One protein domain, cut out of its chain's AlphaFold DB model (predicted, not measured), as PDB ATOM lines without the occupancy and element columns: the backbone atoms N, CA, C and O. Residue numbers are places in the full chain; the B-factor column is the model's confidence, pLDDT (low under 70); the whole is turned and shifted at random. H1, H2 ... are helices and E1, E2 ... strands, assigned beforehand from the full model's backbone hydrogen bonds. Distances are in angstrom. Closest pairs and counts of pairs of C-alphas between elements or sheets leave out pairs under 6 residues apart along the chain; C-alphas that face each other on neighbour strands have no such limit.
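This is residues 29 to 93 of the 94 residues of the protein "Inner membrane protein YgfX" of Mixta intestinalis (UniProt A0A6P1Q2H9). A strongly twisted, curled sheet of four strands has a long hairpin, E3 and E4, and a short one, E1 and E2, folded over across it; one helix, H1, only grazes the sheet. The printed part has 65 residues, with four named strands and then one named helix along the chain, E1, E2, E3, E4 and H1; E1, E2, E3 and E4 form a meander, each strand the antiparallel neighbour of the one before, and the class is mixed, helices and strands. The whole is compact, radius of gyration of the C-alphas 11.3 A, yet elongated, 32 by 21 by 20 A.

Find C-alpha 56 at (-44.648, -12.754, -18.936); E3, residues 56 to 63, runs 21.8 A from there. E4 is residues 68 to 74, 19.2 A; E2 42 to 46, 13.1 A; E1 36 to 39, 9.9 A. H1, residues 80 to 91, runs 16.6 A to (-55.298, -19.294, -26.020).

Look at N 59 and O 71, 2.9 A, between E3 and E4; N 45 and O 62, 2.9 A, between E2 and E3, at 112 degrees; N 37 and O 44, 2.8 A, between E1 and E2. E1 and E4 are apart. H1 grazes the sheet with residues 83 to 90; every O i to N i+4 pair in it is within hydrogen-bond range.

The C-alphas of Gln 65 and Glu 80 are the farthest apart, 32.8 A. The printed part has no cut and no long link; pLDDT is under 70 at residues 33 to 35, 66 and 93.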
ATOM      1  N   LEU A  29     -38.993 -14.376 -32.041       72.12
ATOM      2  CA  LEU A  29     -39.762 -15.592 -31.851       72.12
ATOM      3  C   LEU A  29     -40.904 -15.575 -32.864       72.12
ATOM      4  O   LEU A  29     -41.889 -14.862 -32.673       72.12
ATOM      5  N   THR A  30     -40.758 -16.338 -33.943       73.69
ATOM      6  CA  THR A  30     -41.801 -16.462 -34.963       73.69
ATOM      7  C   THR A  30     -42.597 -17.727 -34.698       73.69
ATOM      8  O   THR A  30     -42.039 -18.823 -34.692       73.69
ATOM      9  N   ALA A  31     -43.896 -17.570 -34.466       72.75
ATOM     10  CA  ALA A  31     -44.833 -18.683 -34.434       72.75
ATOM     11  C   ALA A  31     -45.364 -18.912 -35.849       72.75
ATOM     12  O   ALA A  31     -45.908 -17.993 -36.459       72.75
ATOM     13  N   GLU A  32     -45.204 -20.123 -36.359       72.12
ATOM     14  CA  GLU A  32     -45.776 -20.565 -37.626       72.12
ATOM     15  C   GLU A  32     -47.098 -21.304 -37.363       72.12
ATOM     16  O   GLU A  32     -47.268 -21.948 -36.321       72.12
ATOM     17  N   GLU A  33     -48.047 -21.229 -38.303       62.72
ATOM     18  CA  GLU A  33     -49.389 -21.826 -38.166       62.72
ATOM     19  C   GLU A  33     -49.348 -23.334 -37.870       62.72
ATOM     20  O   GLU A  33     -50.215 -23.872 -37.182       62.72
ATOM     21  N   SER A  34     -48.287 -24.023 -38.294       61.81
ATOM     22  CA  SER A  34     -48.076 -25.464 -38.106       61.81
ATOM     23  C   SER A  34     -47.577 -25.862 -36.705       61.81
ATOM     24  O   SER A  34     -46.980 -26.926 -36.544       61.81
ATOM     25  N   ARG A  35     -47.782 -25.016 -35.681       66.94
ATOM     26  CA  ARG A  35     -47.254 -25.170 -34.306       66.94
ATOM     27  C   ARG A  35     -45.723 -25.233 -34.212       66.94
ATOM     28  O   ARG A  35     -45.188 -25.674 -33.190       66.94
ATOM     29  N   ARG A  36     -45.020 -24.773 -35.246       71.19
ATOM     30  CA  ARG A  36     -43.561 -24.650 -35.257       71.19
ATOM     31  C   ARG A  36     -43.174 -23.261 -34.784       71.19
ATOM     32  O   ARG A  36     -43.807 -22.270 -35.136       71.19
ATOM     33  N   TRP A  37     -42.158 -23.197 -33.942       78.44
ATOM     34  CA  TRP A  37     -41.660 -21.957 -33.369       78.44
ATOM     35  C   TRP A  37     -40.213 -21.780 -33.788       78.44
ATOM     36  O   TRP A  37     -39.369 -22.617 -33.476       78.44
ATOM     37  N   ARG A  38     -39.907 -20.689 -34.485       76.88
ATOM     38  CA  ARG A  38     -38.541 -20.369 -34.899       76.88
ATOM     39  C   ARG A  38     -37.930 -19.388 -33.908       76.88
ATOM     40  O   ARG A  38     -38.487 -18.318 -33.666       76.88
ATOM     41  N   TRP A  39     -36.788 -19.755 -33.335       80.19
ATOM     42  CA  TRP A  39     -36.013 -18.921 -32.419       80.19
ATOM     43  C   TRP A  39     -34.541 -18.907 -32.833       80.19
ATOM     44  O   TRP A  39     -33.939 -19.965 -32.988       80.19
ATOM     45  N   GLN A  40     -33.950 -17.720 -33.014       75.25
ATOM     46  CA  GLN A  40     -32.555 -17.560 -33.474       75.25
ATOM     47  C   GLN A  40     -32.213 -18.457 -34.676       75.25
ATOM     48  O   GLN A  40     -31.217 -19.177 -34.669       75.25
ATOM     49  N   ASP A  41     -33.081 -18.436 -35.687       71.88
ATOM     50  CA  ASP A  41     -32.931 -19.212 -36.922       71.88
ATOM     51  C   ASP A  41     -32.998 -20.743 -36.769       71.88
ATOM     52  O   ASP A  41     -32.769 -21.485 -37.718       71.88
ATOM     53  N   ARG A  42     -33.364 -21.237 -35.584       77.88
ATOM     54  CA  ARG A  42     -33.592 -22.661 -35.325       77.88
ATOM     55  C   ARG A  42     -35.066 -22.941 -35.121       77.88
ATOM     56  O   ARG A  42     -35.773 -22.154 -34.494       77.88
ATOM     57  N   GLU A  43     -35.511 -24.082 -35.625       79.69
ATOM     58  CA  GLU A  43     -36.863 -24.572 -35.398       79.69
ATOM     59  C   GLU A  43     -36.963 -25.314 -34.067       79.69
ATOM     60  O   GLU A  43     -36.109 -26.120 -33.684       79.69
ATOM     61  N   TYR A  44     -38.044 -25.026 -33.360       83.38
ATOM     62  CA  TYR A  44     -38.420 -25.653 -32.115       83.38
ATOM     63  C   TYR A  44     -39.899 -26.015 -32.161       83.38
ATOM     64  O   TYR A  44     -40.725 -25.313 -32.743       83.38
ATOM     65  N   TRP A  45     -40.254 -27.089 -31.474       81.06
ATOM     66  CA  TRP A  45     -41.638 -27.435 -31.195       81.06
ATOM     67  C   TRP A  45     -41.981 -27.127 -29.741       81.06
ATOM     68  O   TRP A  45     -41.125 -27.137 -28.851       81.06
ATOM     69  N   ILE A  46     -43.263 -26.877 -29.483       77.62
ATOM     70  CA  ILE A  46     -43.770 -26.758 -28.116       77.62
ATOM     71  C   ILE A  46     -43.730 -28.142 -27.476       77.62
ATOM     72  O   ILE A  46     -44.451 -29.050 -27.877       77.62
ATOM     73  N   ALA A  47     -42.866 -28.302 -26.477       78.94
ATOM     74  CA  ALA A  47     -42.723 -29.562 -25.755       78.94
ATOM     75  C   ALA A  47     -43.729 -29.689 -24.606       78.94
ATOM     76  O   ALA A  47     -44.079 -30.794 -24.202       78.94
ATOM     77  N   ARG A  48     -44.143 -28.552 -24.040       77.62
ATOM     78  CA  ARG A  48     -45.088 -28.456 -22.924       77.62
ATOM     79  C   ARG A  48     -45.985 -27.238 -23.108       77.62
ATOM     80  O   ARG A  48     -45.519 -26.262 -23.695       77.62
ATOM     81  N   PRO A  49     -47.219 -27.262 -22.577       78.00
ATOM     82  CA  PRO A  49     -48.095 -26.103 -22.610       78.00
ATOM     83  C   PRO A  49     -47.367 -24.868 -22.045       78.00
ATOM     84  O   PRO A  49     -46.742 -24.956 -20.982       78.00
ATOM     85  N   PRO A  50     -47.380 -23.739 -22.772       82.12
ATOM     86  CA  PRO A  50     -46.706 -22.522 -22.348       82.12
ATOM     87  C   PRO A  50     -47.350 -21.969 -21.076       82.12
ATOM     88  O   PRO A  50     -48.573 -21.909 -20.952       82.12
ATOM     89  N   PHE A  51     -46.520 -21.555 -20.122       83.00
ATOM     90  CA  PHE A  51     -46.999 -21.050 -18.843       83.00
ATOM     91  C   PHE A  51     -47.210 -19.539 -18.940       83.00
ATOM     92  O   PHE A  51     -46.262 -18.776 -19.132       83.00
ATOM     93  N   VAL A  52     -48.468 -19.111 -18.861       84.19
ATOM     94  CA  VAL A  52     -48.881 -17.722 -19.102       84.19
ATOM     95  C   VAL A  52     -49.062 -16.995 -17.773       84.19
ATOM     96  O   VAL A  52     -49.941 -17.341 -16.989       84.19
ATOM     97  N   LEU A  53     -48.270 -15.949 -17.542       85.06
ATOM     98  CA  LEU A  53     -48.431 -14.998 -16.443       85.06
ATOM     99  C   LEU A  53     -48.939 -13.644 -16.977       85.06
ATOM    100  O   LEU A  53     -48.784 -13.332 -18.162       85.06
ATOM    101  N   PRO A  54     -49.514 -12.782 -16.116       81.12
ATOM    102  CA  PRO A  54     -49.957 -11.444 -16.518       81.12
ATOM    103  C   PRO A  54     -48.833 -10.543 -17.062       81.12
ATOM    104  O   PRO A  54     -49.094  -9.673 -17.894       81.12
ATOM    105  N   PHE A  55     -47.591 -10.759 -16.623       81.69
ATOM    106  CA  PHE A  55     -46.420  -9.949 -16.980       81.69
ATOM    107  C   PHE A  55     -45.399 -10.679 -17.869       81.69
ATOM    108  O   PHE A  55     -44.436 -10.067 -18.325       81.69
ATOM    109  N   GLY A  56     -45.591 -11.970 -18.143       86.25
ATOM    110  CA  GLY A  56     -44.648 -12.754 -18.936       86.25
ATOM    111  C   GLY A  56     -45.198 -14.123 -19.313       86.25
ATOM    112  O   GLY A  56     -46.163 -14.597 -18.731       86.25
ATOM    113  N   VAL A  57     -44.610 -14.756 -20.318       86.19
ATOM    114  CA  VAL A  57     -44.957 -16.111 -20.748       86.19
ATOM    115  C   VAL A  57     -43.684 -16.933 -20.807       86.19
ATOM    116  O   VAL A  57     -42.683 -16.503 -21.377       86.19
ATOM    117  N   LEU A  58     -43.741 -18.133 -20.245       86.31
ATOM    118  CA  LEU A  58     -42.678 -19.113 -20.345       86.31
ATOM    119  C   LEU A  58     -42.994 -20.133 -21.437       86.31
ATOM    120  O   LEU A  58     -43.928 -20.929 -21.318       86.31
ATOM    121  N   PHE A  59     -42.165 -20.141 -22.475       84.31
ATOM    122  CA  PHE A  59     -42.220 -21.120 -23.550       84.31
ATOM    123  C   PHE A  59     -41.225 -22.244 -23.290       84.31
ATOM    124  O   PHE A  59     -40.014 -22.037 -23.293       84.31
ATOM    125  N   SER A  60     -41.744 -23.454 -23.093       83.75
ATOM    126  CA  SER A  60     -40.933 -24.672 -23.058       83.75
ATOM    127  C   SER A  60     -40.829 -25.246 -24.468       83.75
ATOM    128  O   SER A  60     -41.684 -26.013 -24.919       83.75
ATOM    129  N   LEU A  61     -39.779 -24.838 -25.168       84.19
ATOM    130  CA  LEU A  61     -39.485 -25.224 -26.539       84.19
ATOM    131  C   LEU A  61     -38.498 -26.393 -26.552       84.19
ATOM    132  O   LEU A  61     -37.620 -26.498 -25.697       84.19
ATOM    133  N   ARG A  62     -38.606 -27.286 -27.531       82.62
ATOM    134  CA  ARG A  62     -37.632 -28.360 -27.744       82.62
ATOM    135  C   ARG A  62     -37.234 -28.401 -29.207       82.62
ATOM    136  O   ARG A  62     -38.084 -28.373 -30.086       82.62
ATOM    137  N   ALA A  63     -35.927 -28.377 -29.436       82.25
ATOM    138  CA  ALA A  63     -35.354 -28.470 -30.767       82.25
ATOM    139  C   ALA A  63     -35.376 -29.919 -31.253       82.25
ATOM    140  O   ALA A  63     -35.349 -30.851 -30.441       82.25
ATOM    141  N   GLU A  64     -35.283 -30.084 -32.569       74.38
ATOM    142  CA  GLU A  64     -35.153 -31.391 -33.217       74.38
ATOM    143  C   GLU A  64     -33.949 -32.194 -32.723       74.38
ATOM    144  O   GLU A  64     -34.053 -33.376 -32.415       74.38
ATOM    145  N   GLN A  65     -32.836 -31.507 -32.471       73.50
ATOM    146  CA  GLN A  65     -31.612 -32.089 -31.916       73.50
ATOM    147  C   GLN A  65     -31.715 -32.460 -30.419       73.50
ATOM    148  O   GLN A  65     -30.704 -32.656 -29.749       73.50
ATOM    149  N   GLY A  66     -32.919 -32.492 -29.840       68.56
ATOM    150  CA  GLY A  66     -33.169 -32.928 -28.464       68.56
ATOM    151  C   GLY A  66     -32.867 -31.894 -27.374       68.56
ATOM    152  O   GLY A  66     -33.277 -32.097 -26.229       68.56
ATOM    153  N   LYS A  67     -32.223 -30.764 -27.695       76.56
ATOM    154  CA  LYS A  67     -32.015 -29.660 -26.742       76.56
ATOM    155  C   LYS A  67     -33.325 -28.914 -26.480       76.56
ATOM    156  O   LYS A  67     -33.859 -28.233 -27.354       76.56
ATOM    157  N   GLY A  68     -33.827 -29.036 -25.253       77.94
ATOM    158  CA  GLY A  68     -34.902 -28.199 -24.724       77.94
ATOM    159  C   GLY A  68     -34.384 -26.808 -24.371       77.94
ATOM    160  O   GLY A  68     -33.339 -26.685 -23.733       77.94
ATOM    161  N   VAL A  69     -35.107 -25.765 -24.767       80.94
ATOM    162  CA  VAL A  69     -34.862 -24.390 -24.337       80.94
ATOM    163  C   VAL A  69     -36.114 -23.845 -23.664       80.94
ATOM    164  O   VAL A  69     -37.224 -23.958 -24.179       80.94
ATOM    165  N   SER A  70     -35.928 -23.268 -22.484       83.12
ATOM    166  CA  SER A  70     -36.989 -22.572 -21.765       83.12
ATOM    167  C   SER A  70     -36.795 -21.079 -21.979       83.12
ATOM    168  O   SER A  70     -35.746 -20.540 -21.621       83.12
ATOM    169  N   LEU A  71     -37.763 -20.432 -22.619       82.19
ATOM    170  CA  LEU A  71     -37.664 -19.041 -23.033       82.19
ATOM    171  C   LEU A  71     -38.697 -18.205 -22.286       82.19
ATOM    172  O   LEU A  71     -39.903 -18.394 -22.441       82.19
ATOM    173  N   TRP A  72     -38.199 -17.283 -21.466       84.88
ATOM    174  CA  TRP A  72     -39.016 -16.299 -20.771       84.88
ATOM    175  C   TRP A  72     -39.221 -15.083 -21.661       84.88
ATOM    176  O   TRP A  72     -38.282 -14.349 -21.958       84.88
ATOM    177  N   VAL A  73     -40.465 -14.877 -22.073       83.75
ATOM    178  CA  VAL A  73     -40.892 -13.715 -22.842       83.75
ATOM    179  C   VAL A  73     -41.607 -12.771 -21.893       83.75
ATOM    180  O   VAL A  73     -42.713 -13.060 -21.439       83.75
ATOM    181  N   MET A  74     -40.982 -11.649 -21.568       85.31
ATOM    182  CA  MET A  74     -41.595 -10.643 -20.702       85.31
ATOM    183  C   MET A  74     -42.458  -9.680 -21.529       85.31
ATOM    184  O   MET A  74     -42.185  -9.452 -22.709       85.31
ATOM    185  N   ARG A  75     -43.511  -9.108 -20.937       83.38
ATOM    186  CA  ARG A  75     -44.404  -8.161 -21.633       83.38
ATOM    187  C   ARG A  75     -43.668  -6.912 -22.126       83.38
ATOM    188  O   ARG A  75     -44.002  -6.404 -23.187       83.38
ATOM    189  N   ASP A  76     -42.698  -6.428 -21.360       83.44
ATOM    190  CA  ASP A  76     -41.868  -5.255 -21.665       83.44
ATOM    191  C   ASP A  76     -40.839  -5.507 -22.780       83.44
ATOM    192  O   ASP A  76     -40.346  -4.561 -23.388       83.44
ATOM    193  N   SER A  77     -40.550  -6.774 -23.100       76.38
ATOM    194  CA  SER A  77     -39.611  -7.146 -24.165       76.38
ATOM    195  C   SER A  77     -40.150  -6.922 -25.584       76.38
ATOM    196  O   SER A  77     -39.404  -7.066 -26.554       76.38
ATOM    197  N   MET A  78     -41.434  -6.580 -25.733       80.75
ATOM    198  CA  MET A  78     -42.065  -6.367 -27.034       80.75
ATOM    199  C   MET A  78     -43.157  -5.290 -26.992       80.75
ATOM    200  O   MET A  78     -43.711  -5.001 -25.933       80.75
ATOM    201  N   PRO A  79     -43.544  -4.736 -28.154       83.94
ATOM    202  CA  PRO A  79     -44.688  -3.839 -28.241       83.94
ATOM    203  C   PRO A  79     -45.990  -4.516 -27.790       83.94
ATOM    204  O   PRO A  79     -46.224  -5.699 -28.052       83.94
ATOM    205  N   GLU A  80     -46.905  -3.746 -27.196       82.69
ATOM    206  CA  GLU A  80     -48.174  -4.277 -26.676       82.69
ATOM    207  C   GLU A  80     -49.059  -4.955 -27.734       82.69
ATOM    208  O   GLU A  80     -49.868  -5.828 -27.405       82.69
ATOM    209  N   GLY A  81     -48.941  -4.551 -29.004       85.62
ATOM    210  CA  GLY A  81     -49.629  -5.198 -30.124       85.62
ATOM    211  C   GLY A  81     -49.187  -6.651 -30.295       85.62
ATOM    212  O   GLY A  81     -50.026  -7.556 -30.321       85.62
ATOM    213  N   ASN A  82     -47.873  -6.882 -30.296       82.94
ATOM    214  CA  ASN A  82     -47.281  -8.215 -30.385       82.94
ATOM    215  C   ASN A  82     -47.628  -9.044 -29.147       82.94
ATOM    216  O   ASN A  82     -47.994 -10.208 -29.278       82.94
ATOM    217  N   TRP A  83     -47.625  -8.432 -27.958       85.38
ATOM    218  CA  TRP A  83     -48.036  -9.106 -26.724       85.38
ATOM    219  C   TRP A  83     -49.491  -9.590 -26.777       85.38
ATOM    220  O   TRP A  83     -49.802 -10.724 -26.405       85.38
ATOM    221  N   ARG A  84     -50.409  -8.754 -27.277       86.00
ATOM    222  CA  ARG A  84     -51.815  -9.143 -27.462       86.00
ATOM    223  C   ARG A  84     -51.971 -10.260 -28.492       86.00
ATOM    224  O   ARG A  84     -52.750 -11.178 -28.245       86.00
ATOM    225  N   ALA A  85     -51.241 -10.200 -29.606       85.19
ATOM    226  CA  ALA A  85     -51.234 -11.261 -30.611       85.19
ATOM    227  C   ALA A  85     -50.712 -12.585 -30.026       85.19
ATOM    228  O   ALA A  85     -51.374 -13.613 -30.155       85.19
ATOM    229  N   LEU A  86     -49.608 -12.539 -29.277       83.62
ATOM    230  CA  LEU A  86     -49.039 -13.689 -28.576       83.62
ATOM    231  C   LEU A  86     -50.054 -14.326 -27.623       83.62
ATOM    232  O   LEU A  86     -50.276 -15.531 -27.662       83.62
ATOM    233  N   ARG A  87     -50.739 -13.521 -26.804       83.56
ATOM    234  CA  ARG A  87     -51.788 -14.016 -25.900       83.56
ATOM    235  C   ARG A  87     -52.962 -14.660 -26.633       83.56
ATOM    236  O   ARG A  87     -53.550 -15.596 -26.099       83.56
ATOM    237  N   ARG A  88     -53.325 -14.171 -27.821       83.38
ATOM    238  CA  ARG A  88     -54.361 -14.804 -28.655       83.38
ATOM    239  C   ARG A  88     -53.892 -16.156 -29.186       83.38
ATOM    240  O   ARG A  88     -54.646 -17.112 -29.075       83.38
ATOM    241  N   LEU A  89     -52.653 -16.244 -29.672       81.12
ATOM    242  CA  LEU A  89     -52.053 -17.507 -30.115       81.12
ATOM    243  C   LEU A  89     -52.009 -18.535 -28.978       81.12
ATOM    244  O   LEU A  89     -52.405 -19.679 -29.161       81.12
ATOM    245  N   LEU A  90     -51.598 -18.108 -27.782       78.81
ATOM    246  CA  LEU A  90     -51.508 -18.957 -26.592       78.81
ATOM    247  C   LEU A  90     -52.855 -19.532 -26.147       78.81
ATOM    248  O   LEU A  90     -52.904 -20.676 -25.708       78.81
ATOM    249  N   LYS A  91     -53.949 -18.776 -26.292       76.25
ATOM    250  CA  LYS A  91     -55.298 -19.294 -26.020       76.25
ATOM    251  C   LYS A  91     -55.671 -20.475 -26.919       76.25
ATOM    252  O   LYS A  91     -56.467 -21.299 -26.498       76.25
ATOM    253  N   GLY A  92     -55.094 -20.576 -28.119       70.19
ATOM    254  CA  GLY A  92     -55.301 -21.715 -29.020       70.19
ATOM    255  C   GLY A  92     -54.568 -22.999 -28.605       70.19
ATOM    256  O   GLY A  92     -54.736 -24.026 -29.257       70.19
ATOM    257  N   TYR A  93     -53.737 -22.947 -27.558       66.25
ATOM    258  CA  TYR A  93     -53.027 -24.103 -26.999       66.25
ATOM    259  C   TYR A  93     -53.636 -24.629 -25.686       66.25
ATOM    260  O   TYR A  93     -53.102 -25.604 -25.156       66.25
TER     261      TYR A  93